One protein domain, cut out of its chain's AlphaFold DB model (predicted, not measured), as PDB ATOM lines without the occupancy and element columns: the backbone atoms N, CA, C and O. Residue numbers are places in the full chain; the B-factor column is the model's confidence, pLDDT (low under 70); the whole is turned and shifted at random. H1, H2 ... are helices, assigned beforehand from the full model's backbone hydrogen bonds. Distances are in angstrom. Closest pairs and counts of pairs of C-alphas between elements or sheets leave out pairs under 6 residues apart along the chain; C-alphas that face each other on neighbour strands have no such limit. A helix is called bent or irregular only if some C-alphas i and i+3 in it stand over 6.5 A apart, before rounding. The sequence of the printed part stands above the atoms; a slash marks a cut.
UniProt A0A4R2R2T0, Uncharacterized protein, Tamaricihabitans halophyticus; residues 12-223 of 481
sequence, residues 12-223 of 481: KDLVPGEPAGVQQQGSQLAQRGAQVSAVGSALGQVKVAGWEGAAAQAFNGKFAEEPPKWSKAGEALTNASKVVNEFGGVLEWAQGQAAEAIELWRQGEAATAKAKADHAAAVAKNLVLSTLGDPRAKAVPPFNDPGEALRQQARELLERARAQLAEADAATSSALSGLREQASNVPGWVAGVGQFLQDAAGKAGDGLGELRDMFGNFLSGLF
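This is residues 12 to 223 of the 481 residues of an uncharacterized protein of Tamaricihabitans halophyticus (UniProt A0A4R2R2T0). A long, thin rod is built along one very long helix, H3, with H1 running back along its first part and H4 running back along its middle. A short helical hairpin, H5 and H6, packs on the side of H4 and on the first part of H3. At one end of the rod lies the short H2, nearly in line with H3, with residues 49 to 55 sticking out there; at the other end the link of residues 132 to 147 turns back beside the end of H3. The 212 printed residues hold six named helices, H1 to H6 in chain order, and no named strand, an all-helix class. The whole is extended, with a radius of gyration of the C-alphas of 30.7 A and spans of 120 by 22 by 22 A.

H1, residues 19 to 45, touches H3, residues 66 to 131, along residues 66 to 92 of H3 alone, opposite ways at a shallow tilt of 9 degrees; their closest C-alphas, of Gly 33 and Gly 74, are 3.8 A apart. H2, residues 54 to 63, is apart from H1, and H2 and H3 meet only through their link. H4, residues 148 to 182, forms a hairpin with H3, a shallow tilt of 11 degrees, opposite ways; the closest C-alphas, of Ala 101 and Ala 154, are 4.3 A apart. H5, residues 188 to 206, forms a hairpin with H4, touching residues 169 to 181 of H4 alone; the closest C-alphas, of Ser 173 and Ala 201, are 4.5 A apart. H5 and H6, residues 208 to 222, form another hairpin, at a shallow tilt of 7 degrees; the closest C-alphas, of Ala 200 and Leu 211, are 6.2 A apart. H1 and H6 only just touch, with 3 pairs of C-alphas within 8 A, the closest those of Val 22 and Leu 208 at 7.4 A. H1, H3, H4, H5 and H6 make an up-and-down bundle, each running against the one before it. Every O i to N i+4 pair is within hydrogen-bond range in H1, H2, H3 and H4, against 11 of 15 in H5 and 10 of 11 in H6.

H1 begins at C-alpha 19 (8.918, -23.727, 11.056) and is 39.4 A long. H2 has 10 residues. H3 runs 96.7 A to C-alpha 131 (2.356, 6.736, 65.005), and H4 is 51.2 A long. H5, 27.5 A, is irregular: C-alphas 202 and 205 are 7.2 A apart. H6 ends at C-alpha 222 (20.547, -40.269, -3.851).

The farthest C-alphas, of Gly 53 and Gly 133, are 120.4 A apart. The printed part has no cut, and the H3 to H4 link is long. Mean pLDDT of the printed part is 72.5; 92 residues are under 70, among them 31 to 67 and 180 to 223.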
ATOM      1  N   LYS A  12      10.651 -18.412  20.277       90.44
ATOM      2  CA  LYS A  12      11.489 -19.539  19.843       90.44
ATOM      3  C   LYS A  12      12.331 -20.135  20.970       90.44
ATOM      4  O   LYS A  12      12.714 -21.294  20.883       90.44
ATOM      5  N   ASP A  13      12.596 -19.388  22.039       91.00
ATOM      6  CA  ASP A  13      13.308 -19.933  23.198       91.00
ATOM      7  C   ASP A  13      12.365 -20.793  24.055       91.00
ATOM      8  O   ASP A  13      12.794 -21.779  24.657       91.00
ATOM      9  N   LEU A  14      11.070 -20.448  24.089       89.38
ATOM     10  CA  LEU A  14      10.026 -21.173  24.824       89.38
ATOM     11  C   LEU A  14       9.505 -22.387  24.040       89.38
ATOM     12  O   LEU A  14       9.132 -23.394  24.648       89.38
ATOM     13  N   VAL A  15       9.474 -22.302  22.709       90.00
ATOM     14  CA  VAL A  15       9.107 -23.388  21.789       90.00
ATOM     15  C   VAL A  15      10.189 -23.489  20.701       90.00
ATOM     16  O   VAL A  15      10.080 -22.840  19.654       90.00
ATOM     17  N   PRO A  16      11.258 -24.271  20.951       85.31
ATOM     18  CA  PRO A  16      12.391 -24.385  20.038       85.31
ATOM     19  C   PRO A  16      12.015 -24.946  18.668       85.31
ATOM     20  O   PRO A  16      11.324 -25.957  18.572       85.31
ATOM     21  N   GLY A  17      12.536 -24.318  17.611       77.19
ATOM     22  CA  GLY A  17      12.439 -24.824  16.245       77.19
ATOM     23  C   GLY A  17      12.351 -23.739  15.172       77.19
ATOM     24  O   GLY A  17      12.197 -22.556  15.470       77.19
ATOM     25  N   GLU A  18      12.441 -24.160  13.909       79.75
ATOM     26  CA  GLU A  18      12.392 -23.283  12.732       79.75
ATOM     27  C   GLU A  18      11.304 -23.756  11.748       79.75
ATOM     28  O   GLU A  18      11.606 -24.552  10.853       79.75
ATOM     29  N   PRO A  19      10.047 -23.279  11.880       79.31
ATOM     30  CA  PRO A  19       8.918 -23.727  11.056       79.31
ATOM     31  C   PRO A  19       9.168 -23.638   9.549       79.31
ATOM     32  O   PRO A  19       8.924 -24.598   8.819       79.31
ATOM     33  N   ALA A  20       9.737 -22.519   9.089       72.12
ATOM     34  CA  ALA A  20      10.058 -22.312   7.680       72.12
ATOM     35  C   ALA A  20      11.071 -23.345   7.163       72.12
ATOM     36  O   ALA A  20      10.938 -23.837   6.044       72.12
ATOM     37  N   GLY A  21      12.052 -23.727   7.989       72.00
ATOM     38  CA  GLY A  21      13.016 -24.773   7.648       72.00
ATOM     39  C   GLY A  21      12.354 -26.144   7.492       72.00
ATOM     40  O   GLY A  21      12.661 -26.870   6.548       72.00
ATOM     41  N   VAL A  22      11.397 -26.474   8.362       69.94
ATOM     42  CA  VAL A  22      10.610 -27.718   8.282       69.94
ATOM     43  C   VAL A  22       9.750 -27.747   7.018       69.94
ATOM     44  O   VAL A  22       9.782 -28.714   6.260       69.94
ATOM     45  N   GLN A  23       9.022 -26.667   6.737       72.81
ATOM     46  CA  GLN A  23       8.169 -26.567   5.548       72.81
ATOM     47  C   GLN A  23       8.987 -26.587   4.244       72.81
ATOM     48  O   GLN A  23       8.576 -27.163   3.230       72.81
ATOM     49  N   GLN A  24      10.192 -26.008   4.258       70.19
ATOM     50  CA  GLN A  24      11.124 -26.098   3.137       70.19
ATOM     51  C   GLN A  24      11.580 -27.547   2.900       70.19
ATOM     52  O   GLN A  24      11.694 -27.975   1.751       70.19
ATOM     53  N   GLN A  25      11.830 -28.321   3.960       62.31
ATOM     54  CA  GLN A  25      12.162 -29.747   3.843       62.31
ATOM     55  C   GLN A  25      10.986 -30.557   3.290       62.31
ATOM     56  O   GLN A  25      11.173 -31.357   2.372       62.31
ATOM     57  N   GLY A  26       9.766 -30.309   3.775       71.31
ATOM     58  CA  GLY A  26       8.567 -30.936   3.222       71.31
ATOM     59  C   GLY A  26       8.391 -30.618   1.732       71.31
ATOM     60  O   GLY A  26       8.182 -31.520   0.925       71.31
ATOM     61  N   SER A  27       8.597 -29.371   1.311       67.00
ATOM     62  CA  SER A  27       8.534 -28.993  -0.113       67.00
ATOM     63  C   SER A  27       9.562 -29.740  -0.979       67.00
ATOM     64  O   SER A  27       9.237 -30.217  -2.068       67.00
ATOM     65  N   GLN A  28      10.786 -29.919  -0.478       64.38
ATOM     66  CA  GLN A  28      11.826 -30.683  -1.176       64.38
ATOM     67  C   GLN A  28      11.488 -32.181  -1.266       64.38
ATOM     68  O   GLN A  28      11.741 -32.810  -2.296       64.38
ATOM     69  N   LEU A  29      10.873 -32.760  -0.228       68.06
ATOM     70  CA  LEU A  29      10.348 -34.129  -0.270       68.06
ATOM     71  C   LEU A  29       9.268 -34.293  -1.346       68.06
ATOM     72  O   LEU A  29       9.284 -35.285  -2.075       68.06
ATOM     73  N   ALA A  30       8.373 -33.313  -1.495       71.25
ATOM     74  CA  ALA A  30       7.324 -33.340  -2.513       71.25
ATOM     75  C   ALA A  30       7.909 -33.304  -3.935       71.25
ATOM     76  O   ALA A  30       7.530 -34.114  -4.782       71.25
ATOM     77  N   GLN A  31       8.872 -32.410  -4.186       63.59
ATOM     78  CA  GLN A  31       9.552 -32.313  -5.482       63.59
ATOM     79  C   GLN A  31      10.242 -33.632  -5.854       63.59
ATOM     80  O   GLN A  31      10.129 -34.106  -6.985       63.59
ATOM     81  N   ARG A  32      10.907 -34.266  -4.885       58.16
ATOM     82  CA  ARG A  32      11.568 -35.564  -5.078       58.16
ATOM     83  C   ARG A  32      10.575 -36.691  -5.298       58.16
ATOM     84  O   ARG A  32      10.777 -37.513  -6.185       58.16
ATOM     85  N   GLY A  33       9.481 -36.708  -4.541       63.97
ATOM     86  CA  GLY A  33       8.391 -37.653  -4.752       63.97
ATOM     87  C   GLY A  33       7.835 -37.582  -6.175       63.97
ATOM     88  O   GLY A  33       7.638 -38.620  -6.813       63.97
ATOM     89  N   ALA A  34       7.676 -36.370  -6.715       61.97
ATOM     90  CA  ALA A  34       7.257 -36.155  -8.097       61.97
ATOM     91  C   ALA A  34       8.291 -36.671  -9.116       61.97
ATOM     92  O   ALA A  34       7.914 -37.378 -10.049       61.97
ATOM     93  N   GLN A  35       9.584 -36.390  -8.916       57.28
ATOM     94  CA  GLN A  35      10.663 -36.884  -9.786       57.28
ATOM     95  C   GLN A  35      10.721 -38.417  -9.814       57.28
ATOM     96  O   GLN A  35      10.724 -39.025 -10.883       57.28
ATOM     97  N   VAL A  36      10.689 -39.058  -8.645       60.09
ATOM     98  CA  VAL A  36      10.724 -40.523  -8.520       60.09
ATOM     99  C   VAL A  36       9.480 -41.164  -9.155       60.09
ATOM    100  O   VAL A  36       9.582 -42.172  -9.857       60.09
ATOM    101  N   SER A  37       8.306 -40.546  -8.990       62.84
ATOM    102  CA  SER A  37       7.066 -40.995  -9.643       62.84
ATOM    103  C   SER A  37       7.114 -40.841 -11.168       62.84
ATOM    104  O   SER A  37       6.581 -41.687 -11.895       62.84
ATOM    105  N   ALA A  38       7.763 -39.784 -11.667       54.31
ATOM    106  CA  ALA A  38       7.967 -39.563 -13.096       54.31
ATOM    107  C   ALA A  38       8.877 -40.640 -13.703       54.31
ATOM    108  O   ALA A  38       8.551 -41.168 -14.765       54.31
ATOM    109  N   VAL A  39       9.940 -41.050 -13.000       56.19
ATOM    110  CA  VAL A  39      10.785 -42.186 -13.414       56.19
ATOM    111  C   VAL A  39       9.969 -43.476 -13.475       56.19
ATOM    112  O   VAL A  39      10.012 -44.171 -14.486       56.19
ATOM    113  N   GLY A  40       9.163 -43.775 -12.451       54.62
ATOM    114  CA  GLY A  40       8.277 -44.946 -12.478       54.62
ATOM    115  C   GLY A  40       7.311 -44.928 -13.664       54.62
ATOM    116  O   GLY A  40       7.150 -45.931 -14.356       54.62
ATOM    117  N   SER A  41       6.736 -43.765 -13.971       55.72
ATOM    118  CA  SER A  41       5.854 -43.593 -15.131       55.72
ATOM    119  C   SER A  41       6.594 -43.807 -16.456       55.72
ATOM    120  O   SER A  41       6.080 -44.501 -17.332       55.72
ATOM    121  N   ALA A  42       7.811 -43.271 -16.589       52.34
ATOM    122  CA  ALA A  42       8.647 -43.434 -17.775       52.34
ATOM    123  C   ALA A  42       9.060 -44.899 -17.981       52.34
ATOM    124  O   ALA A  42       8.899 -45.430 -19.078       52.34
ATOM    125  N   LEU A  43       9.497 -45.587 -16.918       54.09
ATOM    126  CA  LEU A  43       9.815 -47.017 -16.959       54.09
ATOM    127  C   LEU A  43       8.595 -47.844 -17.386       54.09
ATOM    128  O   LEU A  43       8.723 -48.751 -18.202       54.09
ATOM    129  N   GLY A  44       7.396 -47.510 -16.900       53.00
ATOM    130  CA  GLY A  44       6.161 -48.201 -17.281       53.00
ATOM    131  C   GLY A  44       5.757 -48.011 -18.749       53.00
ATOM    132  O   GLY A  44       5.015 -48.828 -19.296       53.00
ATOM    133  N   GLN A  45       6.244 -46.954 -19.401       53.91
ATOM    134  CA  GLN A  45       5.998 -46.677 -20.819       53.91
ATOM    135  C   GLN A  45       7.007 -47.361 -21.749       53.91
ATOM    136  O   GLN A  45       6.786 -47.383 -22.964       53.91
ATOM    137  N   VAL A  46       8.079 -47.949 -21.208       47.19
ATOM    138  CA  VAL A  46       9.100 -48.640 -21.999       47.19
ATOM    139  C   VAL A  46       8.480 -49.834 -22.726       47.19
ATOM    140  O   VAL A  46       8.096 -50.838 -22.126       47.19
ATOM    141  N   LYS A  47       8.414 -49.730 -24.057       47.00
ATOM    142  CA  LYS A  47       8.102 -50.829 -24.974       47.00
ATOM    143  C   LYS A  47       9.184 -50.887 -26.041       47.00
ATOM    144  O   LYS A  47       9.316 -49.961 -26.837       47.00
ATOM    145  N   VAL A  48       9.944 -51.976 -26.079       43.94
ATOM    146  CA  VAL A  48      10.935 -52.197 -27.140       43.94
ATOM    147  C   VAL A  48      10.209 -52.788 -28.351       43.94
ATOM    148  O   VAL A  48       9.922 -53.983 -28.400       43.94
ATOM    149  N   ALA A  49       9.832 -51.932 -29.302       39.69
ATOM    150  CA  ALA A  49       9.111 -52.348 -30.503       39.69
ATOM    151  C   ALA A  49       9.962 -53.307 -31.356       39.69
ATOM    152  O   ALA A  49      11.109 -53.007 -31.673       39.69
ATOM    153  N   GLY A  50       9.395 -54.459 -31.725       41.41
ATOM    154  CA  GLY A  50      10.072 -55.478 -32.537       41.41
ATOM    155  C   GLY A  50      10.999 -56.428 -31.767       41.41
ATOM    156  O   GLY A  50      11.580 -57.318 -32.386       41.41
ATOM    157  N   TRP A  51      11.132 -56.286 -30.440       43.00
ATOM    158  CA  TRP A  51      11.859 -57.250 -29.608       43.00
ATOM    159  C   TRP A  51      10.908 -58.309 -29.045       43.00
ATOM    160  O   TRP A  51      10.190 -58.085 -28.071       43.00
ATOM    161  N   GLU A  52      10.915 -59.481 -29.676       43.09
ATOM    162  CA  GLU A  52      10.070 -60.622 -29.325       43.09
ATOM    163  C   GLU A  52      10.924 -61.879 -29.074       43.09
ATOM    164  O   GLU A  52      12.070 -61.973 -29.514       43.09
ATOM    165  N   GLY A  53      10.382 -62.853 -28.335       43.72
ATOM    166  CA  GLY A  53      11.062 -64.113 -27.998       43.72
ATOM    167  C   GLY A  53      11.303 -64.320 -26.497       43.72
ATOM    168  O   GLY A  53      10.905 -63.506 -25.662       43.72
ATOM    169  N   ALA A  54      11.946 -65.434 -26.134       40.41
ATOM    170  CA  ALA A  54      12.101 -65.864 -24.738       40.41
ATOM    171  C   ALA A  54      12.886 -64.859 -23.870       40.41
ATOM    172  O   ALA A  54      12.523 -64.619 -22.720       40.41
ATOM    173  N   ALA A  55      13.910 -64.211 -24.434       40.44
ATOM    174  CA  ALA A  55      14.678 -63.169 -23.749       40.44
ATOM    175  C   ALA A  55      13.834 -61.912 -23.458       40.44
ATOM    176  O   ALA A  55      13.892 -61.380 -22.351       40.44
ATOM    177  N   ALA A  56      12.996 -61.487 -24.411       44.25
ATOM    178  CA  ALA A  56      12.073 -60.369 -24.225       44.25
ATOM    179  C   ALA A  56      11.025 -60.683 -23.145       44.25
ATOM    180  O   ALA A  56      10.717 -59.837 -22.311       44.25
ATOM    181  N   GLN A  57      10.505 -61.914 -23.103       47.81
ATOM    182  CA  GLN A  57       9.567 -62.348 -22.060       47.81
ATOM    183  C   GLN A  57      10.218 -62.392 -20.670       47.81
ATOM    184  O   GLN A  57       9.616 -61.922 -19.706       47.81
ATOM    185  N   ALA A  58      11.448 -62.905 -20.560       45.31
ATOM    186  CA  ALA A  58      12.186 -62.955 -19.297       45.31
ATOM    187  C   ALA A  58      12.523 -61.551 -18.769       45.31
ATOM    188  O   ALA A  58      12.318 -61.274 -17.585       45.31
ATOM    189  N   PHE A  59      12.970 -60.650 -19.651       47.75
ATOM    190  CA  PHE A  59      13.198 -59.249 -19.311       47.75
ATOM    191  C   PHE A  59      11.904 -58.567 -18.876       47.75
ATOM    192  O   PHE A  59      11.855 -58.038 -17.773       47.75
ATOM    193  N   ASN A  60      10.842 -58.631 -19.686       51.78
ATOM    194  CA  ASN A  60       9.566 -57.997 -19.356       51.78
ATOM    195  C   ASN A  60       8.981 -58.547 -18.049       51.78
ATOM    196  O   ASN A  60       8.424 -57.782 -17.272       51.78
ATOM    197  N   GLY A  61       9.156 -59.841 -17.761       53.75
ATOM    198  CA  GLY A  61       8.720 -60.446 -16.504       53.75
ATOM    199  C   GLY A  61       9.417 -59.866 -15.269       53.75
ATOM    200  O   GLY A  61       8.762 -59.649 -14.256       53.75
ATOM    201  N   LYS A  62      10.723 -59.579 -15.347       52.38
ATOM    202  CA  LYS A  62      11.485 -58.964 -14.244       52.38
ATOM    203  C   LYS A  62      11.327 -57.447 -14.196       52.38
ATOM    204  O   LYS A  62      11.142 -56.879 -13.126       52.38
ATOM    205  N   PHE A  63      11.360 -56.799 -15.355       52.69
ATOM    206  CA  PHE A  63      11.242 -55.354 -15.498       52.69
ATOM    207  C   PHE A  63       9.844 -54.847 -15.135       52.69
ATOM    208  O   PHE A  63       9.740 -53.770 -14.567       52.69
ATOM    209  N   ALA A  64       8.776 -55.620 -15.371       62.97
ATOM    210  CA  ALA A  64       7.411 -55.235 -14.994       62.97
ATOM    211  C   ALA A  64       7.242 -54.975 -13.487       62.97
ATOM    212  O   ALA A  64       6.320 -54.264 -13.086       62.97
ATOM    213  N   GLU A  65       8.128 -55.520 -12.651       64.56
ATOM    214  CA  GLU A  65       8.120 -55.246 -11.220       64.56
ATOM    215  C   GLU A  65       8.742 -53.892 -10.864       64.56
ATOM    216  O   GLU A  65       8.436 -53.374  -9.799       64.56
ATOM    217  N   GLU A  66       9.596 -53.306 -11.703       57.75
ATOM    218  CA  GLU A  66      10.361 -52.099 -11.367       57.75
ATOM    219  C   GLU A  66       9.527 -50.802 -11.399       57.75
ATOM    220  O   GLU A  66       9.526 -50.098 -10.387       57.75
ATOM    221  N   PRO A  67       8.744 -50.473 -12.450       68.19
ATOM    222  CA  PRO A  67       7.943 -49.245 -12.485       68.19
ATOM    223  C   PRO A  67       7.037 -49.043 -11.252       68.19
ATOM    224  O   PRO A  67       7.090 -47.966 -10.652       68.19
ATOM    225  N   PRO A  68       6.277 -50.056 -10.777       72.06
ATOM    226  CA  PRO A  68       5.470 -49.918  -9.563       72.06
ATOM    227  C   PRO A  68       6.290 -49.646  -8.294       72.06
ATOM    228  O   PRO A  68       5.786 -49.015  -7.366       72.06
ATOM    229  N   LYS A  69       7.542 -50.117  -8.224       65.19
ATOM    230  CA  LYS A  69       8.442 -49.881  -7.081       65.19
ATOM    231  C   LYS A  69       8.893 -48.418  -7.036       65.19
ATOM    232  O   LYS A  69       8.870 -47.817  -5.964       65.19
ATOM    233  N   TRP A  70       9.208 -47.830  -8.193       63.03
ATOM    234  CA  TRP A  70       9.502 -46.399  -8.330       63.03
ATOM    235  C   TRP A  70       8.288 -45.536  -7.972       63.03
ATOM    236  O   TRP A  70       8.399 -44.644  -7.137       63.03
ATOM    237  N   SER A  71       7.104 -45.840  -8.512       72.25
ATOM    238  CA  SER A  71       5.884 -45.092  -8.176       72.25
ATOM    239  C   SER A  71       5.576 -45.117  -6.674       72.25
ATOM    240  O   SER A  71       5.338 -44.066  -6.087       72.25
ATOM    241  N   LYS A  72       5.685 -46.281  -6.014       73.94
ATOM    242  CA  LYS A  72       5.498 -46.395  -4.554       73.94
ATOM    243  C   LYS A  72       6.503 -45.568  -3.753       73.94
ATOM    244  O   LYS A  72       6.132 -44.958  -2.754       73.94
ATOM    245  N   ALA A  73       7.765 -45.530  -4.176       67.06
ATOM    246  CA  ALA A  73       8.784 -44.707  -3.526       67.06
ATOM    247  C   ALA A  73       8.465 -43.206  -3.653       67.06
ATOM    248  O   ALA A  73       8.577 -42.456  -2.681       67.06
ATOM    249  N   GLY A  74       8.010 -42.772  -4.831       68.94
ATOM    250  CA  GLY A  74       7.593 -41.391  -5.064       68.94
ATOM    251  C   GLY A  74       6.354 -40.991  -4.254       68.94
ATOM    252  O   GLY A  74       6.316 -39.906  -3.666       68.94
ATOM    253  N   GLU A  75       5.376 -41.889  -4.138       80.19
ATOM    254  CA  GLU A  75       4.205 -41.718  -3.271       80.19
ATOM    255  C   GLU A  75       4.595 -41.619  -1.792       80.19
ATOM    256  O   GLU A  75       4.101 -40.736  -1.089       80.19
ATOM    257  N   ALA A  76       5.518 -42.464  -1.320       74.69
ATOM    258  CA  ALA A  76       5.999 -42.428   0.059       74.69
ATOM    259  C   ALA A  76       6.667 -41.086   0.400       74.69
ATOM    260  O   ALA A  76       6.356 -40.493   1.433       74.69
ATOM    261  N   LEU A  77       7.511 -40.554  -0.492       71.75
ATOM    262  CA  LEU A  77       8.134 -39.230  -0.336       71.75
ATOM    263  C   LEU A  77       7.103 -38.094  -0.362       71.75
ATOM    264  O   LEU A  77       7.159 -37.169   0.448       71.75
ATOM    265  N   THR A  78       6.116 -38.189  -1.253       82.06
ATOM    266  CA  THR A  78       5.015 -37.221  -1.332       82.06
ATOM    267  C   THR A  78       4.156 -37.259  -0.069       82.06
ATOM    268  O   THR A  78       3.724 -36.222   0.424       82.06
ATOM    269  N   ASN A  79       3.926 -38.424   0.525       82.50
ATOM    270  CA  ASN A  79       3.198 -38.514   1.786       82.50
ATOM    271  C   ASN A  79       4.046 -38.017   2.963       82.50
ATOM    272  O   ASN A  79       3.529 -37.276   3.796       82.50
ATOM    273  N   ALA A  80       5.349 -38.309   2.981       77.38
ATOM    274  CA  ALA A  80       6.274 -37.770   3.975       77.38
ATOM    275  C   ALA A  80       6.293 -36.233   3.949       77.38
ATOM    276  O   ALA A  80       6.237 -35.608   5.003       77.38
ATOM    277  N   SER A  81       6.267 -35.616   2.759       83.06
ATOM    278  CA  SER A  81       6.181 -34.153   2.650       83.06
ATOM    279  C   SER A  81       4.950 -33.556   3.325       83.06
ATOM    280  O   SER A  81       5.053 -32.502   3.945       83.06
ATOM    281  N   LYS A  82       3.790 -34.220   3.226       85.31
ATOM    282  CA  LYS A  82       2.539 -33.718   3.807       85.31
ATOM    283  C   LYS A  82       2.639 -33.692   5.324       85.31
ATOM    284  O   LYS A  82       2.357 -32.664   5.924       85.31
ATOM    285  N   VAL A  83       3.108 -34.795   5.904       83.75
ATOM    286  CA  VAL A  83       3.265 -34.946   7.355       83.75
ATOM    287  C   VAL A  83       4.280 -33.936   7.901       83.75
ATOM    288  O   VAL A  83       4.005 -33.250   8.879       83.75
ATOM    289  N   VAL A  84       5.429 -33.775   7.234       78.69
ATOM    290  CA  VAL A  84       6.456 -32.800   7.637       78.69
ATOM    291  C   VAL A  84       5.928 -31.361   7.547       78.69
ATOM    292  O   VAL A  84       6.136 -30.570   8.464       78.69
ATOM    293  N   ASN A  85       5.203 -31.015   6.479       82.25
ATOM    294  CA  ASN A  85       4.599 -29.685   6.337       82.25
ATOM    295  C   ASN A  85       3.533 -29.410   7.408       82.25
ATOM    296  O   ASN A  85       3.464 -28.294   7.924       82.25
ATOM    297  N   GLU A  86       2.725 -30.414   7.754       84.75
ATOM    298  CA  GLU A  86       1.717 -30.317   8.811       84.75
ATOM    299  C   GLU A  86       2.366 -30.066  10.177       84.75
ATOM    300  O   GLU A  86       1.978 -29.126  10.871       84.75
ATOM    301  N   PHE A  87       3.431 -30.804  10.512       80.50
ATOM    302  CA  PHE A  87       4.225 -30.546  11.715       80.50
ATOM    303  C   PHE A  87       4.801 -29.124  11.739       80.50
ATOM    304  O   PHE A  87       4.712 -28.434  12.755       80.50
ATOM    305  N   GLY A  88       5.335 -28.650  10.607       82.12
ATOM    306  CA  GLY A  88       5.815 -27.274  10.468       82.12
ATOM    307  C   GLY A  88       4.730 -26.235  10.779       82.12
ATOM    308  O   GLY A  88       5.001 -25.263  11.481       82.12
ATOM    309  N   GLY A  89       3.493 -26.469  10.330       82.81
ATOM    310  CA  GLY A  89       2.343 -25.622  10.662       82.81
ATOM    311  C   GLY A  89       1.969 -25.648  12.150       82.81
ATOM    312  O   GLY A  89       1.693 -24.599  12.732       82.81
ATOM    313  N   VAL A  90       2.008 -26.818  12.797       86.88
ATOM    314  CA  VAL A  90       1.751 -26.933  14.246       86.88
ATOM    315  C   VAL A  90       2.842 -26.233  15.062       86.88
ATOM    316  O   VAL A  90       2.534 -25.562  16.047       86.88
ATOM    317  N   LEU A  91       4.105 -26.328  14.645       86.12
ATOM    318  CA  LEU A  91       5.217 -25.629  15.287       86.12
ATOM    319  C   LEU A  91       5.077 -24.106  15.185       86.12
ATOM    320  O   LEU A  91       5.277 -23.407  16.178       86.12
ATOM    321  N   GLU A  92       4.707 -23.592  14.009       90.69
ATOM    322  CA  GLU A  92       4.428 -22.166  13.811       90.69
ATOM    323  C   GLU A  92       3.282 -21.693  14.715       90.69
ATOM    324  O   GLU A  92       3.411 -20.689  15.422       90.69
ATOM    325  N   TRP A  93       2.189 -22.460  14.769       96.12
ATOM    326  CA  TRP A  93       1.071 -22.189  15.669       96.12
ATOM    327  C   TRP A  93       1.509 -22.177  17.142       96.12
ATOM    328  O   TRP A  93       1.180 -21.238  17.872       96.12
ATOM    329  N   ALA A  94       2.298 -23.162  17.581       91.31
ATOM    330  CA  ALA A  94       2.776 -23.258  18.958       91.31
ATOM    331  C   ALA A  94       3.698 -22.084  19.334       91.31
ATOM    332  O   ALA A  94       3.596 -21.549  20.441       91.31
ATOM    333  N   GLN A  95       4.548 -21.623  18.408       93.50
ATOM    334  CA  GLN A  95       5.349 -20.407  18.592       93.50
ATOM    335  C   GLN A  95       4.470 -19.148  18.677       93.50
ATOM    336  O   GLN A  95       4.747 -18.262  19.488       93.50
ATOM    337  N   GLY A  96       3.368 -19.086  17.925       96.62
ATOM    338  CA  GLY A  96       2.356 -18.034  18.069       96.62
ATOM    339  C   GLY A  96       1.700 -18.019  19.456       96.62
ATOM    340  O   GLY A  96       1.577 -16.964  20.075       96.62
ATOM    341  N   GLN A  97       1.346 -19.190  19.991       96.25
ATOM    342  CA  GLN A  97       0.797 -19.320  21.349       96.25
ATOM    343  C   GLN A  97       1.819 -18.949  22.434       96.25
ATOM    344  O   GLN A  97       1.462 -18.336  23.439       96.25
ATOM    345  N   ALA A  98       3.101 -19.263  22.227       96.94
ATOM    346  CA  ALA A  98       4.166 -18.839  23.132       96.94
ATOM    347  C   ALA A  98       4.317 -17.308  23.169       96.94
ATOM    348  O   ALA A  98       4.505 -16.744  24.247       96.94
ATOM    349  N   ALA A  99       4.176 -16.624  22.029       97.81
ATOM    350  CA  ALA A  99       4.174 -15.160  21.977       97.81
ATOM    351  C   ALA A  99       3.009 -14.553  22.779       97.81
ATOM    352  O   ALA A  99       3.200 -13.604  23.541       97.81
ATOM    353  N   GLU A 100       1.813 -15.132  22.661       97.25
ATOM    354  CA  GLU A 100       0.641 -14.717  23.440       97.25
ATOM    355  C   GLU A 100       0.834 -14.969  24.946       97.25
ATOM    356  O   GLU A 100       0.526 -14.106  25.772       97.25
ATOM    357  N   ALA A 101       1.422 -16.110  25.317       97.88
ATOM    358  CA  ALA A 101       1.742 -16.430  26.706       97.88
ATOM    359  C   ALA A 101       2.753 -15.440  27.313       97.88
ATOM    360  O   ALA A 101       2.582 -15.017  28.459       97.88
ATOM    361  N   ILE A 102       3.772 -15.019  26.554       98.31
ATOM    362  CA  ILE A 102       4.736 -13.991  26.984       98.31
ATOM    363  C   ILE A 102       4.018 -12.674  27.300       98.31
ATOM    364  O   ILE A 102       4.278 -12.061  28.337       98.31
ATOM    365  N   GLU A 103       3.081 -12.254  26.452       97.94
ATOM    366  CA  GLU A 103       2.341 -11.010  26.666       97.94
ATOM    367  C   GLU A 103       1.415 -11.091  27.892       97.94
ATOM    368  O   GLU A 103       1.413 -10.178  28.723       97.94
ATOM    369  N   LEU A 104       0.694 -12.203  28.077       97.81
ATOM    370  CA  LEU A 104      -0.116 -12.440  29.281       97.81
ATOM    371  C   LEU A 104       0.737 -12.439  30.555       97.81
ATOM    372  O   LEU A 104       0.365 -11.827  31.562       97.81
ATOM    373  N   TRP A 105       1.909 -13.074  30.507       98.38
ATOM    374  CA  TRP A 105       2.857 -13.081  31.615       98.38
ATOM    375  C   TRP A 105       3.324 -11.666  31.964       98.38
ATOM    376  O   TRP A 105       3.294 -11.271  33.132       98.38
ATOM    377  N   ARG A 106       3.685 -10.866  30.954       98.06
ATOM    378  CA  ARG A 106       4.111  -9.470  31.117       98.06
ATOM    379  C   ARG A 106       3.014  -8.608  31.744       98.06
ATOM    380  O   ARG A 106       3.297  -7.797  32.629       98.06
ATOM    381  N   GLN A 107       1.761  -8.797  31.333       97.62
ATOM    382  CA  GLN A 107       0.612  -8.120  31.942       97.62
ATOM    383  C   GLN A 107       0.428  -8.524  33.411       97.62
ATOM    384  O   GLN A 107       0.203  -7.659  34.262       97.62
ATOM    385  N   GLY A 108       0.585  -9.811  33.727       98.06
ATOM    386  CA  GLY A 108       0.556 -10.319  35.098       98.06
ATOM    387  C   GLY A 108       1.662  -9.732  35.982       98.06
ATOM    388  O   GLY A 108       1.387  -9.259  37.086       98.06
ATOM    389  N   GLU A 109       2.901  -9.673  35.489       98.12
ATOM    390  CA  GLU A 109       4.026  -9.040  36.193       98.12
ATOM    391  C   GLU A 109       3.777  -7.545  36.444       98.12
ATOM    392  O   GLU A 109       3.969  -7.056  37.561       98.12
ATOM    393  N   ALA A 110       3.264  -6.817  35.447       97.81
ATOM    394  CA  ALA A 110       2.930  -5.402  35.593       97.81
ATOM    395  C   ALA A 110       1.815  -5.169  36.631       97.81
ATOM    396  O   ALA A 110       1.926  -4.272  37.474       97.81
ATOM    397  N   ALA A 111       0.762  -5.993  36.610       97.56
ATOM    398  CA  ALA A 111      -0.323  -5.941  37.589       97.56
ATOM    399  C   ALA A 111       0.180  -6.241  39.011       97.56
ATOM    400  O   ALA A 111      -0.153  -5.516  39.952       97.56
ATOM    401  N   THR A 112       1.045  -7.250  39.150       97.88
ATOM    402  CA  THR A 112       1.702  -7.612  40.413       97.88
ATOM    403  C   THR A 112       2.530  -6.446  40.952       97.88
ATOM    404  O   THR A 112       2.391  -6.055  42.114       97.88
ATOM    405  N   ALA A 113       3.397  -5.869  40.115       97.62
ATOM    406  CA  ALA A 113       4.290  -4.779  40.496       97.62
ATOM    407  C   ALA A 113       3.504  -3.540  40.941       97.62
ATOM    408  O   ALA A 113       3.795  -2.963  41.994       97.62
ATOM    409  N   LYS A 114       2.458  -3.176  40.190       96.81
ATOM    410  CA  LYS A 114       1.559  -2.079  40.552       96.81
ATOM    411  C   LYS A 114       0.872  -2.330  41.895       96.81
ATOM    412  O   LYS A 114       0.897  -1.459  42.761       96.81
ATOM    413  N   ALA A 115       0.303  -3.517  42.091       96.38
ATOM    414  CA  ALA A 115      -0.392  -3.854  43.328       96.38
ATOM    415  C   ALA A 115       0.552  -3.845  44.542       96.38
ATOM    416  O   ALA A 115       0.172  -3.362  45.610       96.38
ATOM    417  N   LYS A 116       1.795  -4.324  44.386       96.88
ATOM    418  CA  LYS A 116       2.820  -4.264  45.442       96.88
ATOM    419  C   LYS A 116       3.171  -2.821  45.807       96.88
ATOM    420  O   LYS A 116       3.266  -2.511  46.993       96.88
ATOM    421  N   ALA A 117       3.327  -1.942  44.817       96.50
ATOM    422  CA  ALA A 117       3.602  -0.525  45.053       96.50
ATOM    423  C   ALA A 117       2.435   0.172  45.780       96.50
ATOM    424  O   ALA A 117       2.655   0.861  46.778       96.50
ATOM    425  N   ASP A 118       1.199  -0.061  45.329       95.06
ATOM    426  CA  ASP A 118      -0.011   0.508  45.933       95.06
ATOM    427  C   ASP A 118      -0.199   0.006  47.382       95.06
ATOM    428  O   ASP A 118      -0.512   0.787  48.289       95.06
ATOM    429  N   HIS A 119       0.059  -1.284  47.637       94.94
ATOM    430  CA  HIS A 119      -0.001  -1.878  48.978       94.94
ATOM    431  C   HIS A 119       1.077  -1.314  49.909       94.94
ATOM    432  O   HIS A 119       0.758  -0.868  51.012       94.94
ATOM    433  N   ALA A 120       2.331  -1.235  49.452       95.38
ATOM    434  CA  ALA A 120       3.426  -0.650  50.223       95.38
ATOM    435  C   ALA A 120       3.152   0.819  50.594       95.38
ATOM    436  O   ALA A 120       3.375   1.222  51.738       95.38
ATOM    437  N   ALA A 121       2.597   1.607  49.666       95.06
ATOM    438  CA  ALA A 121       2.191   2.986  49.927       95.06
ATOM    439  C   ALA A 121       1.070   3.075  50.980       95.06
ATOM    440  O   ALA A 121       1.114   3.938  51.864       95.06
ATOM    441  N   ALA A 122       0.085   2.170  50.932       93.56
ATOM    442  CA  ALA A 122      -0.984   2.100  51.928       93.56
ATOM    443  C   ALA A 122      -0.453   1.734  53.325       93.56
ATOM    444  O   ALA A 122      -0.827   2.380  54.308       93.56
ATOM    445  N   VAL A 123       0.456   0.755  53.410       94.81
ATOM    446  CA  VAL A 123       1.125   0.359  54.661       94.81
ATOM    447  C   VAL A 123       1.923   1.524  55.245       94.81
ATOM    448  O   VAL A 123       1.737   1.860  56.416       94.81
ATOM    449  N   ALA A 124       2.750   2.192  54.435       93.62
ATOM    450  CA  ALA A 124       3.555   3.329  54.875       93.62
ATOM    451  C   ALA A 124       2.683   4.487  55.390       93.62
ATOM    452  O   ALA A 124       2.919   5.015  56.478       93.62
ATOM    453  N   LYS A 125       1.622   4.842  54.652       93.31
ATOM    454  CA  LYS A 125       0.663   5.872  55.072       93.31
ATOM    455  C   LYS A 125      -0.011   5.512  56.397       93.31
ATOM    456  O   LYS A 125      -0.132   6.370  57.272       93.31
ATOM    457  N   ASN A 126      -0.440   4.261  56.560       92.88
ATOM    458  CA  ASN A 126      -1.103   3.830  57.785       92.88
ATOM    459  C   ASN A 126      -0.156   3.804  58.996       92.88
ATOM    460  O   ASN A 126      -0.577   4.140  60.102       92.88
ATOM    461  N   LEU A 127       1.119   3.463  58.799       93.75
ATOM    462  CA  LEU A 127       2.132   3.504  59.854       93.75
ATOM    463  C   LEU A 127       2.347   4.929  60.381       93.75
ATOM    464  O   LEU A 127       2.383   5.130  61.596       93.75
ATOM    465  N   VAL A 128       2.422   5.921  59.488       93.75
ATOM    466  CA  VAL A 128       2.540   7.337  59.878       93.75
ATOM    467  C   VAL A 128       1.310   7.784  60.670       93.75
ATOM    468  O   VAL A 128       1.455   8.336  61.757       93.75
ATOM    469  N   LEU A 129       0.099   7.493  60.180       93.38
ATOM    470  CA  LEU A 129      -1.147   7.842  60.880       93.38
ATOM    471  C   LEU A 129      -1.239   7.182  62.263       93.38
ATOM    472  O   LEU A 129      -1.602   7.839  63.233       93.38
ATOM    473  N   SER A 130      -0.861   5.904  62.357       91.38
ATOM    474  CA  SER A 130      -0.872   5.151  63.618       91.38
ATOM    475  C   SER A 130       0.124   5.726  64.626       91.38
ATOM    476  O   SER A 130      -0.212   5.894  65.793       91.38
ATOM    477  N   THR A 131       1.326   6.092  64.169       93.50
ATOM    478  CA  THR A 131       2.356   6.736  65.005       93.50
ATOM    479  C   THR A 131       1.891   8.085  65.555       93.50
ATOM    480  O   THR A 131       2.228   8.444  66.680       93.50
ATOM    481  N   LEU A 132       1.094   8.825  64.781       94.50
ATOM    482  CA  LEU A 132       0.538  10.120  65.179       94.50
ATOM    483  C   LEU A 132      -0.747  10.011  66.021       94.50
ATOM    484  O   LEU A 132      -1.300  11.039  66.404       94.50
ATOM    485  N   GLY A 133      -1.245   8.799  66.295       91.25
ATOM    486  CA  GLY A 133      -2.522   8.597  66.989       91.25
ATOM    487  C   GLY A 133      -3.733   9.130  66.214       91.25
ATOM    488  O   GLY A 133      -4.751   9.470  66.815       91.25
ATOM    489  N   ASP A 134      -3.628   9.246  64.886       93.12
ATOM    490  CA  ASP A 134      -4.679   9.812  64.043       93.12
ATOM    491  C   ASP A 134      -5.868   8.832  63.936       93.12
ATOM    492  O   ASP A 134      -5.673   7.689  63.507       93.12
ATOM    493  N   PRO A 135      -7.115   9.250  64.240       88.12
ATOM    494  CA  PRO A 135      -8.306   8.398  64.135       88.12
ATOM    495  C   PRO A 135      -8.573   7.840  62.727       88.12
ATOM    496  O   PRO A 135      -9.399   6.944  62.558       88.12
ATOM    497  N   ARG A 136      -7.912   8.377  61.693       90.50
ATOM    498  CA  ARG A 136      -7.976   7.878  60.313       90.50
ATOM    499  C   ARG A 136      -7.111   6.636  60.076       90.50
ATOM    500  O   ARG A 136      -7.222   6.062  58.992       90.50
ATOM    501  N   ALA A 137      -6.263   6.232  61.025       88.56
ATOM    502  CA  ALA A 137      -5.500   4.989  60.943       88.56
ATOM    503  C   ALA A 137      -6.449   3.780  60.848       88.56
ATOM    504  O   ALA A 137      -7.377   3.629  61.643       88.56
ATOM    505  N   LYS A 138      -6.237   2.919  59.850       87.75
ATOM    506  CA  LYS A 138      -7.052   1.726  59.579       87.75
ATOM    507  C   LYS A 138      -6.158   0.547  59.227       87.75
ATOM    508  O   LYS A 138      -5.186   0.707  58.497       87.75
ATOM    509  N   ALA A 139      -6.514  -0.651  59.691       86.38
ATOM    510  CA  ALA A 139      -5.801  -1.872  59.323       86.38
ATOM    511  C   ALA A 139      -5.740  -2.029  57.792       86.38
ATOM    512  O   ALA A 139      -6.766  -1.948  57.113       86.38
ATOM    513  N   VAL A 140      -4.536  -2.241  57.254       88.62
ATOM    514  CA  VAL A 140      -4.332  -2.503  55.825       88.62
ATOM    515  C   VAL A 140      -4.583  -3.992  55.579       88.62
ATOM    516  O   VAL A 140      -3.976  -4.811  56.275       88.62
ATOM    517  N   PRO A 141      -5.464  -4.371  54.634       89.62
ATOM    518  CA  PRO A 141      -5.681  -5.774  54.296       89.62
ATOM    519  C   PRO A 141      -4.382  -6.476  53.863       89.62
ATOM    520  O   PRO A 141      -3.474  -5.813  53.345       89.62
ATOM    521  N   PRO A 142      -4.277  -7.807  54.023       92.38
ATOM    522  CA  PRO A 142      -3.179  -8.580  53.447       92.38
ATOM    523  C   PRO A 142      -3.048  -8.348  51.935       92.38
ATOM    524  O   PRO A 142      -4.043  -8.106  51.250       92.38
ATOM    525  N   PHE A 143      -1.821  -8.422  51.416       94.06
ATOM    526  CA  PHE A 143      -1.574  -8.302  49.980       94.06
ATOM    527  C   PHE A 143      -2.239  -9.462  49.228       94.06
ATOM    528  O   PHE A 143      -2.071 -10.621  49.598       94.06
ATOM    529  N   ASN A 144      -2.968  -9.132  48.165       93.81
ATOM    530  CA  ASN A 144      -3.521 -10.081  47.209       93.81
ATOM    531  C   ASN A 144      -2.954  -9.742  45.832       93.81
ATOM    532  O   ASN A 144      -2.989  -8.574  45.450       93.81
ATOM    533  N   ASP A 145      -2.440 -10.737  45.110       95.44
ATOM    534  CA  ASP A 145      -1.795 -10.525  43.817       95.44
ATOM    535  C   ASP A 145      -2.815 -10.617  42.666       95.44
ATOM    536  O   ASP A 145      -3.234 -11.722  42.311       95.44
ATOM    537  N   PRO A 146      -3.231  -9.492  42.051       93.38
ATOM    538  CA  PRO A 146      -4.158  -9.530  40.925       93.38
ATOM    539  C   PRO A 146      -3.505 -10.051  39.634       93.38
ATOM    540  O   PRO A 146      -4.221 -10.398  38.699       93.38
ATOM    541  N   GLY A 147      -2.169 -10.089  39.562       96.94
ATOM    542  CA  GLY A 147      -1.429 -10.545  38.389       96.94
ATOM    543  C   GLY A 147      -1.309 -12.063  38.281       96.94
ATOM    544  O   GLY A 147      -1.040 -12.573  37.193       96.94
ATOM    545  N   GLU A 148      -1.548 -12.800  39.371       97.81
ATOM    546  CA  GLU A 148      -1.352 -14.253  39.389       97.81
ATOM    547  C   GLU A 148      -2.280 -14.988  38.421       97.81
ATOM    548  O   GLU A 148      -1.839 -15.904  37.734       97.81
ATOM    549  N   ALA A 149      -3.534 -14.547  38.286       96.81
ATOM    550  CA  ALA A 149      -4.471 -15.157  37.344       96.81
ATOM    551  C   ALA A 149      -3.982 -15.060  35.885       96.81
ATOM    552  O   ALA A 149      -4.137 -16.013  35.125       96.81
ATOM    553  N   LEU A 150      -3.353 -13.942  35.504       97.31
ATOM    554  CA  LEU A 150      -2.789 -13.750  34.161       97.31
ATOM    555  C   LEU A 150      -1.542 -14.612  33.945       97.31
ATOM    556  O   LEU A 150      -1.404 -15.246  32.901       97.31
ATOM    557  N   ARG A 151      -0.657 -14.697  34.947       98.19
ATOM    558  CA  ARG A 151       0.522 -15.579  34.887       98.19
ATOM    559  C   ARG A 151       0.135 -17.053  34.820       98.19
ATOM    560  O   ARG A 151       0.784 -17.815  34.109       98.19
ATOM    561  N   GLN A 152      -0.929 -17.450  35.516       98.19
ATOM    562  CA  GLN A 152      -1.454 -18.808  35.452       98.19
ATOM    563  C   GLN A 152      -2.039 -19.121  34.066       98.19
ATOM    564  O   GLN A 152      -1.694 -20.146  33.487       98.19
ATOM    565  N   GLN A 153      -2.825 -18.207  33.485       97.50
ATOM    566  CA  GLN A 153      -3.320 -18.348  32.107       97.50
ATOM    567  C   GLN A 153      -2.177 -18.451  31.089       97.50
ATOM    568  O   GLN A 153      -2.243 -19.274  30.179       97.50
ATOM    569  N   ALA A 154      -1.111 -17.663  31.260       98.25
ATOM    570  CA  ALA A 154       0.076 -17.740  30.413       98.25
ATOM    571  C   ALA A 154       0.742 -19.127  30.470       98.25
ATOM    572  O   ALA A 154       1.061 -19.696  29.425       98.25
ATOM    573  N   ARG A 155       0.916 -19.695  31.675       98.38
ATOM    574  CA  ARG A 155       1.476 -21.048  31.852       98.38
ATOM    575  C   ARG A 155       0.608 -22.105  31.179       98.38
ATOM    576  O   ARG A 155       1.125 -22.900  30.406       98.38
ATOM    577  N   GLU A 156      -0.703 -22.068  31.407       97.81
ATOM    578  CA  GLU A 156      -1.648 -23.020  30.809       97.81
ATOM    579  C   GLU A 156      -1.669 -22.940  29.277       97.81
ATOM    580  O   GLU A 156      -1.793 -23.962  28.600       97.81
ATOM    581  N   LEU A 157      -1.545 -21.733  28.717       97.56
ATOM    582  CA  LEU A 157      -1.469 -21.526  27.273       97.56
ATOM    583  C   LEU A 157      -0.198 -22.149  26.685       97.56
ATOM    584  O   LEU A 157      -0.278 -22.901  25.712       97.56
ATOM    585  N   LEU A 158       0.957 -21.886  27.304       97.44
ATOM    586  CA  LEU A 158       2.238 -22.438  26.868       97.44
ATOM    587  C   LEU A 158       2.293 -23.962  27.029       97.44
ATOM    588  O   LEU A 158       2.750 -24.657  26.122       97.44
ATOM    589  N   GLU A 159       1.816 -24.497  28.154       96.75
ATOM    590  CA  GLU A 159       1.756 -25.942  28.394       96.75
ATOM    591  C   GLU A 159       0.876 -26.644  27.358       96.75
ATOM    592  O   GLU A 159       1.285 -27.658  26.793       96.75
ATOM    593  N   ARG A 160      -0.294 -26.077  27.036       95.81
ATOM    594  CA  ARG A 160      -1.177 -26.615  25.993       95.81
ATOM    595  C   ARG A 160      -0.510 -26.601  24.620       95.81
ATOM    596  O   ARG A 160      -0.618 -27.584  23.891       95.81
ATOM    597  N   ALA A 161       0.174 -25.511  24.274       92.88
ATOM    598  CA  ALA A 161       0.893 -25.401  23.008       92.88
ATOM    599  C   ALA A 161       2.004 -26.458  22.896       92.88
ATOM    600  O   ALA A 161       2.103 -27.147  21.882       92.88
ATOM    601  N   ARG A 162       2.793 -26.643  23.965       91.31
ATOM    602  CA  ARG A 162       3.838 -27.676  24.040       91.31
ATOM    603  C   ARG A 162       3.262 -29.091  23.956       91.31
ATOM    604  O   ARG A 162       3.835 -29.927  23.267       91.31
ATOM    605  N   ALA A 163       2.134 -29.353  24.616       92.25
ATOM    606  CA  ALA A 163       1.473 -30.655  24.571       92.25
ATOM    607  C   ALA A 163       0.983 -31.004  23.157       92.25
ATOM    608  O   ALA A 163       1.297 -32.078  22.654       92.25
ATOM    609  N   GLN A 164       0.297 -30.077  22.478       87.19
ATOM    610  CA  GLN A 164      -0.166 -30.300  21.102       87.19
ATOM    611  C   GLN A 164       0.996 -30.462  20.115       87.19
ATOM    612  O   GLN A 164       0.922 -31.289  19.209       87.19
ATOM    613  N   LEU A 165       2.093 -29.722  20.307       85.62
ATOM    614  CA  LEU A 165       3.298 -29.902  19.500       85.62
ATOM    615  C   LEU A 165       3.924 -31.291  19.705       85.62
ATOM    616  O   LEU A 165       4.318 -31.925  18.732       85.62
ATOM    617  N   ALA A 166       3.983 -31.784  20.946       82.00
ATOM    618  CA  ALA A 166       4.492 -33.124  21.249       82.00
ATOM    619  C   ALA A 166       3.600 -34.236  20.665       82.00
ATOM    620  O   ALA A 166       4.103 -35.250  20.183       82.00
ATOM    621  N   GLU A 167       2.279 -34.049  20.661       81.75
ATOM    622  CA  GLU A 167       1.347 -34.963  19.992       81.75
ATOM    623  C   GLU A 167       1.565 -34.983  18.472       81.75
ATOM    624  O   GLU A 167       1.608 -36.059  17.868       81.75
ATOM    625  N   ALA A 168       1.756 -33.812  17.854       78.69
ATOM    626  CA  ALA A 168       2.053 -33.703  16.428       78.69
ATOM    627  C   ALA A 168       3.408 -34.330  16.059       78.69
ATOM    628  O   ALA A 168       3.520 -34.963  15.007       78.69
ATOM    629  N   ASP A 169       4.416 -34.208  16.924       75.94
ATOM    630  CA  ASP A 169       5.721 -34.855  16.756       75.94
ATOM    631  C   ASP A 169       5.604 -36.390  16.786       75.94
ATOM    632  O   ASP A 169       6.077 -37.092  15.886       75.94
ATOM    633  N   ALA A 170       4.874 -36.927  17.768       74.81
ATOM    634  CA  ALA A 170       4.622 -38.363  17.876       74.81
ATOM    635  C   ALA A 170       3.830 -38.905  16.671       74.81
ATOM    636  O   ALA A 170       4.170 -39.959  16.119       74.81
ATOM    637  N   ALA A 171       2.801 -38.176  16.226       74.75
ATOM    638  CA  ALA A 171       2.025 -38.524  15.039       74.75
ATOM    639  C   ALA A 171       2.892 -38.506  13.771       74.75
ATOM    640  O   ALA A 171       2.826 -39.434  12.961       74.75
ATOM    641  N   THR A 172       3.756 -37.497  13.637       74.31
ATOM    642  CA  THR A 172       4.701 -37.367  12.522       74.31
ATOM    643  C   THR A 172       5.681 -38.530  12.485       74.31
ATOM    644  O   THR A 172       5.828 -39.189  11.456       74.31
ATOM    645  N   SER A 173       6.281 -38.858  13.627       72.00
ATOM    646  CA  SER A 173       7.210 -39.982  13.783       72.00
ATOM    647  C   SER A 173       6.567 -41.320  13.414       72.00
ATOM    648  O   SER A 173       7.157 -42.140  12.701       72.00
ATOM    649  N   SER A 174       5.326 -41.538  13.861       71.56
ATOM    650  CA  SER A 174       4.557 -42.743  13.544       71.56
ATOM    651  C   SER A 174       4.225 -42.825  12.052       71.56
ATOM    652  O   SER A 174       4.437 -43.870  11.432       71.56
ATOM    653  N   ALA A 175       3.779 -41.723  11.446       73.56
ATOM    654  CA  ALA A 175       3.456 -41.677  10.027       73.56
ATOM    655  C   ALA A 175       4.695 -41.912   9.145       73.56
ATOM    656  O   ALA A 175       4.635 -42.708   8.208       73.56
ATOM    657  N   LEU A 176       5.835 -41.295   9.473       70.62
ATOM    658  CA  LEU A 176       7.103 -41.523   8.770       70.62
ATOM    659  C   LEU A 176       7.574 -42.981   8.901       70.62
ATOM    660  O   LEU A 176       8.016 -43.574   7.915       70.62
ATOM    661  N   SER A 177       7.399 -43.595  10.076       69.94
ATOM    662  CA  SER A 177       7.686 -45.022  10.287       69.94
ATOM    663  C   SER A 177       6.782 -45.928   9.442       69.94
ATOM    664  O   SER A 177       7.262 -46.876   8.825       69.94
ATOM    665  N   GLY A 178       5.488 -45.618   9.341       69.75
ATOM    666  CA  GLY A 178       4.564 -46.364   8.483       69.75
ATOM    667  C   GLY A 178       4.911 -46.244   6.994       69.75
ATOM    668  O   GLY A 178       4.863 -47.229   6.257       69.75
ATOM    669  N   LEU A 179       5.324 -45.055   6.546       71.69
ATOM    670  CA  LEU A 179       5.794 -44.838   5.173       71.69
ATOM    671  C   LEU A 179       7.089 -45.604   4.882       71.69
ATOM    672  O   LEU A 179       7.271 -46.109   3.774       71.69
ATOM    673  N   ARG A 180       7.964 -45.759   5.880       63.84
ATOM    674  CA  ARG A 180       9.160 -46.599   5.774       63.84
ATOM    675  C   ARG A 180       8.811 -48.066   5.552       63.84
ATOM    676  O   ARG A 180       9.409 -48.684   4.681       63.84
ATOM    677  N   GLU A 181       7.889 -48.630   6.329       66.25
ATOM    678  CA  GLU A 181       7.480 -50.036   6.175       66.25
ATOM    679  C   GLU A 181       6.889 -50.301   4.785       66.25
ATOM    680  O   GLU A 181       7.132 -51.338   4.169       66.25
ATOM    681  N   GLN A 182       6.166 -49.326   4.230       65.00
ATOM    682  CA  GLN A 182       5.688 -49.396   2.849       65.00
ATOM    683  C   GLN A 182       6.844 -49.355   1.836       65.00
ATOM    684  O   GLN A 182       6.786 -50.023   0.800       65.00
ATOM    685  N   ALA A 183       7.906 -48.613   2.150       55.44
ATOM    686  CA  ALA A 183       9.109 -48.466   1.340       55.44
ATOM    687  C   ALA A 183      10.202 -49.524   1.612       55.44
ATOM    688  O   ALA A 183      11.262 -49.447   1.002       55.44
ATOM    689  N   SER A 184      10.012 -50.518   2.490       51.81
ATOM    690  CA  SER A 184      11.067 -51.501   2.813       51.81
ATOM    691  C   SER A 184      11.088 -52.743   1.910       51.81
ATOM    692  O   SER A 184      12.038 -53.517   1.961       51.81
ATOM    693  N   ASN A 185      10.078 -52.940   1.056       51.09
ATOM    694  CA  ASN A 185       9.965 -54.093   0.144       51.09
ATOM    695  C   ASN A 185      10.466 -53.799  -1.289       51.09
ATOM    696  O   ASN A 185       9.935 -54.335  -2.263       51.09
ATOM    697  N   VAL A 186      11.453 -52.912  -1.440       47.19
ATOM    698  CA  VAL A 186      11.868 -52.332  -2.732       47.19
ATOM    699  C   VAL A 186      13.401 -52.253  -2.878       47.19
ATOM    700  O   VAL A 186      14.106 -52.433  -1.887       47.19
ATOM    701  N   PRO A 187      13.948 -52.093  -4.108       41.78
ATOM    702  CA  PRO A 187      15.360 -52.322  -4.428       41.78
ATOM    703  C   PRO A 187      16.297 -51.366  -3.682       41.78
ATOM    704  O   PRO A 187      15.869 -50.329  -3.184       41.78
ATOM    705  N   GLY A 188      17.596 -51.680  -3.648       40.66
ATOM    706  CA  GLY A 188      18.592 -51.013  -2.791       40.66
ATOM    707  C   GLY A 188      18.713 -49.485  -2.911       40.66
ATOM    708  O   GLY A 188      19.124 -48.848  -1.949       40.66
ATOM    709  N   TRP A 189      18.308 -48.872  -4.028       44.28
ATOM    710  CA  TRP A 189      18.250 -47.407  -4.151       44.28
ATOM    711  C   TRP A 189      17.028 -46.802  -3.415       44.28
ATOM    712  O   TRP A 189      17.110 -45.694  -2.893       44.28
ATOM    713  N   VAL A 190      15.927 -47.556  -3.265       44.25
ATOM    714  CA  VAL A 190      14.769 -47.205  -2.414       44.25
ATOM    715  C   VAL A 190      15.039 -47.491  -0.938       44.25
ATOM    716  O   VAL A 190      14.487 -46.815  -0.073       44.25
ATOM    717  N   ALA A 191      15.948 -48.419  -0.619       46.94
ATOM    718  CA  ALA A 191      16.412 -48.607   0.756       46.94
ATOM    719  C   ALA A 191      16.997 -47.307   1.341       46.94
ATOM    720  O   ALA A 191      16.824 -47.061   2.530       46.94
ATOM    721  N   GLY A 192      17.575 -46.426   0.511       50.72
ATOM    722  CA  GLY A 192      17.967 -45.071   0.917       50.72
ATOM    723  C   GLY A 192      16.789 -44.202   1.383       50.72
ATOM    724  O   GLY A 192      16.925 -43.468   2.357       50.72
ATOM    725  N   VAL A 193      15.611 -44.325   0.755       49.28
ATOM    726  CA  VAL A 193      14.363 -43.656   1.184       49.28
ATOM    727  C   VAL A 193      13.870 -44.239   2.507       49.28
ATOM    728  O   VAL A 193      13.513 -43.496   3.417       49.28
ATOM    729  N   GLY A 194      13.893 -45.567   2.643       52.41
ATOM    730  CA  GLY A 194      13.542 -46.245   3.892       52.41
ATOM    731  C   GLY A 194      14.479 -45.889   5.054       52.41
ATOM    732  O   GLY A 194      14.007 -45.671   6.166       52.41
ATOM    733  N   GLN A 195      15.784 -45.781   4.793       54.50
ATOM    734  CA  GLN A 195      16.804 -45.356   5.755       54.50
ATOM    735  C   GLN A 195      16.599 -43.891   6.167       54.50
ATOM    736  O   GLN A 195      16.610 -43.578   7.350       54.50
ATOM    737  N   PHE A 196      16.310 -43.002   5.215       55.03
ATOM    738  CA  PHE A 196      15.974 -41.615   5.528       55.03
ATOM    739  C   PHE A 196      14.725 -41.505   6.410       55.03
ATOM    740  O   PHE A 196      14.746 -40.802   7.414       55.03
ATOM    741  N   LEU A 197      13.651 -42.225   6.073       55.00
ATOM    742  CA  LEU A 197      12.430 -42.242   6.882       55.00
ATOM    743  C   LEU A 197      12.670 -42.867   8.267       55.00
ATOM    744  O   LEU A 197      12.083 -42.413   9.246       55.00
ATOM    745  N   GLN A 198      13.547 -43.874   8.361       55.88
ATOM    746  CA  GLN A 198      13.981 -44.472   9.626       55.88
ATOM    747  C   GLN A 198      14.684 -43.461  10.514       55.88
ATOM    748  O   GLN A 198      14.332 -43.317  11.684       55.88
ATOM    749  N   ASP A 199      15.686 -42.792   9.961       58.81
ATOM    750  CA  ASP A 199      16.488 -41.859  10.719       58.81
ATOM    751  C   ASP A 199      15.621 -40.642  11.084       58.81
ATOM    752  O   ASP A 199      15.661 -40.181  12.222       58.81
ATOM    753  N   ALA A 200      14.766 -40.156  10.173       52.09
ATOM    754  CA  ALA A 200      13.850 -39.048  10.440       52.09
ATOM    755  C   ALA A 200      12.840 -39.373  11.552       52.09
ATOM    756  O   ALA A 200      12.607 -38.540  12.424       52.09
ATOM    757  N   ALA A 201      12.289 -40.590  11.571       49.94
ATOM    758  CA  ALA A 201      11.401 -41.042  12.639       49.94
ATOM    759  C   ALA A 201      12.130 -41.240  13.980       49.94
ATOM    760  O   ALA A 201      11.554 -40.985  15.032       49.94
ATOM    761  N   GLY A 202      13.392 -41.684  13.955       47.59
ATOM    762  CA  GLY A 202      14.210 -41.847  15.159       47.59
ATOM    763  C   GLY A 202      14.676 -40.526  15.773       47.59
ATOM    764  O   GLY A 202      14.945 -40.486  16.969       47.59
ATOM    765  N   LYS A 203      14.759 -39.458  14.969       49.72
ATOM    766  CA  LYS A 203      15.312 -38.154  15.366       49.72
ATOM    767  C   LYS A 203      14.305 -37.014  15.469       49.72
ATOM    768  O   LYS A 203      14.684 -35.921  15.882       49.72
ATOM    769  N   ALA A 204      13.040 -37.248  15.127       42.88
ATOM    770  CA  ALA A 204      11.964 -36.278  15.321       42.88
ATOM    771  C   ALA A 204      11.933 -35.725  16.768       42.88
ATOM    772  O   ALA A 204      11.825 -34.516  16.963       42.88
ATOM    773  N   GLY A 205      12.237 -36.578  17.758       38.69
ATOM    774  CA  GLY A 205      12.323 -36.199  19.174       38.69
ATOM    775  C   GLY A 205      13.574 -35.414  19.619       38.69
ATOM    776  O   GLY A 205      13.533 -34.810  20.689       38.69
ATOM    777  N   ASP A 206      14.661 -35.375  18.834       41.31
ATOM    778  CA  ASP A 206      15.962 -34.800  19.250       41.31
ATOM    779  C   ASP A 206      16.258 -33.406  18.646       41.31
ATOM    780  O   ASP A 206      17.243 -32.753  19.000       41.31
ATOM    781  N   GLY A 207      15.359 -32.886  17.799       40.47
ATOM    782  CA  GLY A 207      15.373 -31.500  17.324       40.47
ATOM    783  C   GLY A 207      15.727 -31.309  15.840       40.47
ATOM    784  O   GLY A 207      16.545 -32.002  15.239       40.47
ATOM    785  N   LEU A 208      15.117 -30.277  15.251       36.44
ATOM    786  CA  LEU A 208      15.061 -29.982  13.808       36.44
ATOM    787  C   LEU A 208      16.408 -29.741  13.099       36.44
ATOM    788  O   LEU A 208      16.475 -29.805  11.870       36.44
ATOM    789  N   GLY A 209      17.477 -29.458  13.849       36.91
ATOM    790  CA  GLY A 209      18.815 -29.231  13.294       36.91
ATOM    791  C   GLY A 209      19.436 -30.493  12.694       36.91
ATOM    792  O   GLY A 209      20.037 -30.430  11.624       36.91
ATOM    793  N   GLU A 210      19.229 -31.653  13.323       40.97
ATOM    794  CA  GLU A 210      19.784 -32.922  12.839       40.97
ATOM    795  C   GLU A 210      19.002 -33.481  11.644       40.97
ATOM    796  O   GLU A 210      19.597 -34.060  10.733       40.97
ATOM    797  N   LEU A 211      17.688 -33.233  11.595       38.50
ATOM    798  CA  LEU A 211      16.839 -33.560  10.444       38.50
ATOM    799  C   LEU A 211      17.302 -32.846   9.170       38.50
ATOM    800  O   LEU A 211      17.294 -33.441   8.095       38.50
ATOM    801  N   ARG A 212      17.766 -31.595   9.285       39.88
ATOM    802  CA  ARG A 212      18.314 -30.822   8.159       39.88
ATOM    803  C   ARG A 212      19.576 -31.457   7.579       39.88
ATOM    804  O   ARG A 212      19.679 -31.603   6.363       39.88
ATOM    805  N   ASP A 213      20.521 -31.832   8.433       46.59
ATOM    806  CA  ASP A 213      21.811 -32.369   7.996       46.59
ATOM    807  C   ASP A 213      21.651 -33.800   7.448       46.59
ATOM    808  O   ASP A 213      22.271 -34.177   6.453       46.59
ATOM    809  N   MET A 214      20.731 -34.578   8.023       45.81
ATOM    810  CA  MET A 214      20.335 -35.888   7.502       45.81
ATOM    811  C   MET A 214      19.611 -35.804   6.167       45.81
ATOM    812  O   MET A 214      19.882 -36.612   5.280       45.81
ATOM    813  N   PHE A 215      18.725 -34.820   6.010       39.97
ATOM    814  CA  PHE A 215      18.111 -34.535   4.727       39.97
ATOM    815  C   PHE A 215      19.201 -34.226   3.700       39.97
ATOM    816  O   PHE A 215      19.239 -34.893   2.676       39.97
ATOM    817  N   GLY A 216      20.153 -33.335   4.010       40.91
ATOM    818  CA  GLY A 216      21.307 -33.025   3.152       40.91
ATOM    819  C   GLY A 216      22.134 -34.253   2.744       40.91
ATOM    820  O   GLY A 216      22.458 -34.411   1.570       40.91
ATOM    821  N   ASN A 217      22.408 -35.168   3.674       46.88
ATOM    822  CA  ASN A 217      23.144 -36.405   3.389       46.88
ATOM    823  C   ASN A 217      22.342 -37.399   2.541       46.88
ATOM    824  O   ASN A 217      22.888 -38.011   1.625       46.88
ATOM    825  N   PHE A 218      21.040 -37.534   2.800       42.03
ATOM    826  CA  PHE A 218      20.128 -38.289   1.942       42.03
ATOM    827  C   PHE A 218      20.038 -37.665   0.543       42.03
ATOM    828  O   PHE A 218      20.008 -38.388  -0.451       42.03
ATOM    829  N   LEU A 219      20.050 -36.328   0.444       38.38
ATOM    830  CA  LEU A 219      20.033 -35.611  -0.830       38.38
ATOM    831  C   LEU A 219      21.264 -35.924  -1.672       38.38
ATOM    832  O   LEU A 219      21.093 -36.237  -2.847       38.38
ATOM    833  N   SER A 220      22.447 -35.869  -1.060       42.84
ATOM    834  CA  SER A 220      23.732 -36.149  -1.707       42.84
ATOM    835  C   SER A 220      23.930 -37.636  -2.016       42.84
ATOM    836  O   SER A 220      24.550 -37.977  -3.014       42.84
ATOM    837  N   GLY A 221      23.392 -38.537  -1.187       40.34
ATOM    838  CA  GLY A 221      23.506 -39.986  -1.393       40.34
ATOM    839  C   GLY A 221      22.589 -40.546  -2.486       40.34
ATOM    840  O   GLY A 221      22.901 -41.580  -3.069       40.34
ATOM    841  N   LEU A 222      21.462 -39.882  -2.769       38.78
ATOM    842  CA  LEU A 222      20.547 -40.269  -3.851       38.78
ATOM    843  C   LEU A 222      20.924 -39.638  -5.198       38.78
ATOM    844  O   LEU A 222      20.582 -40.192  -6.240       38.78
ATOM    845  N   PHE A 223      21.608 -38.492  -5.169       40.09
ATOM    846  CA  PHE A 223      21.947 -37.698  -6.343       40.09
ATOM    847  C   PHE A 223      23.345 -37.101  -6.144       40.09
ATOM    848  O   PHE A 223      23.517 -36.152  -5.379       40.09
TER     849      PHE A 223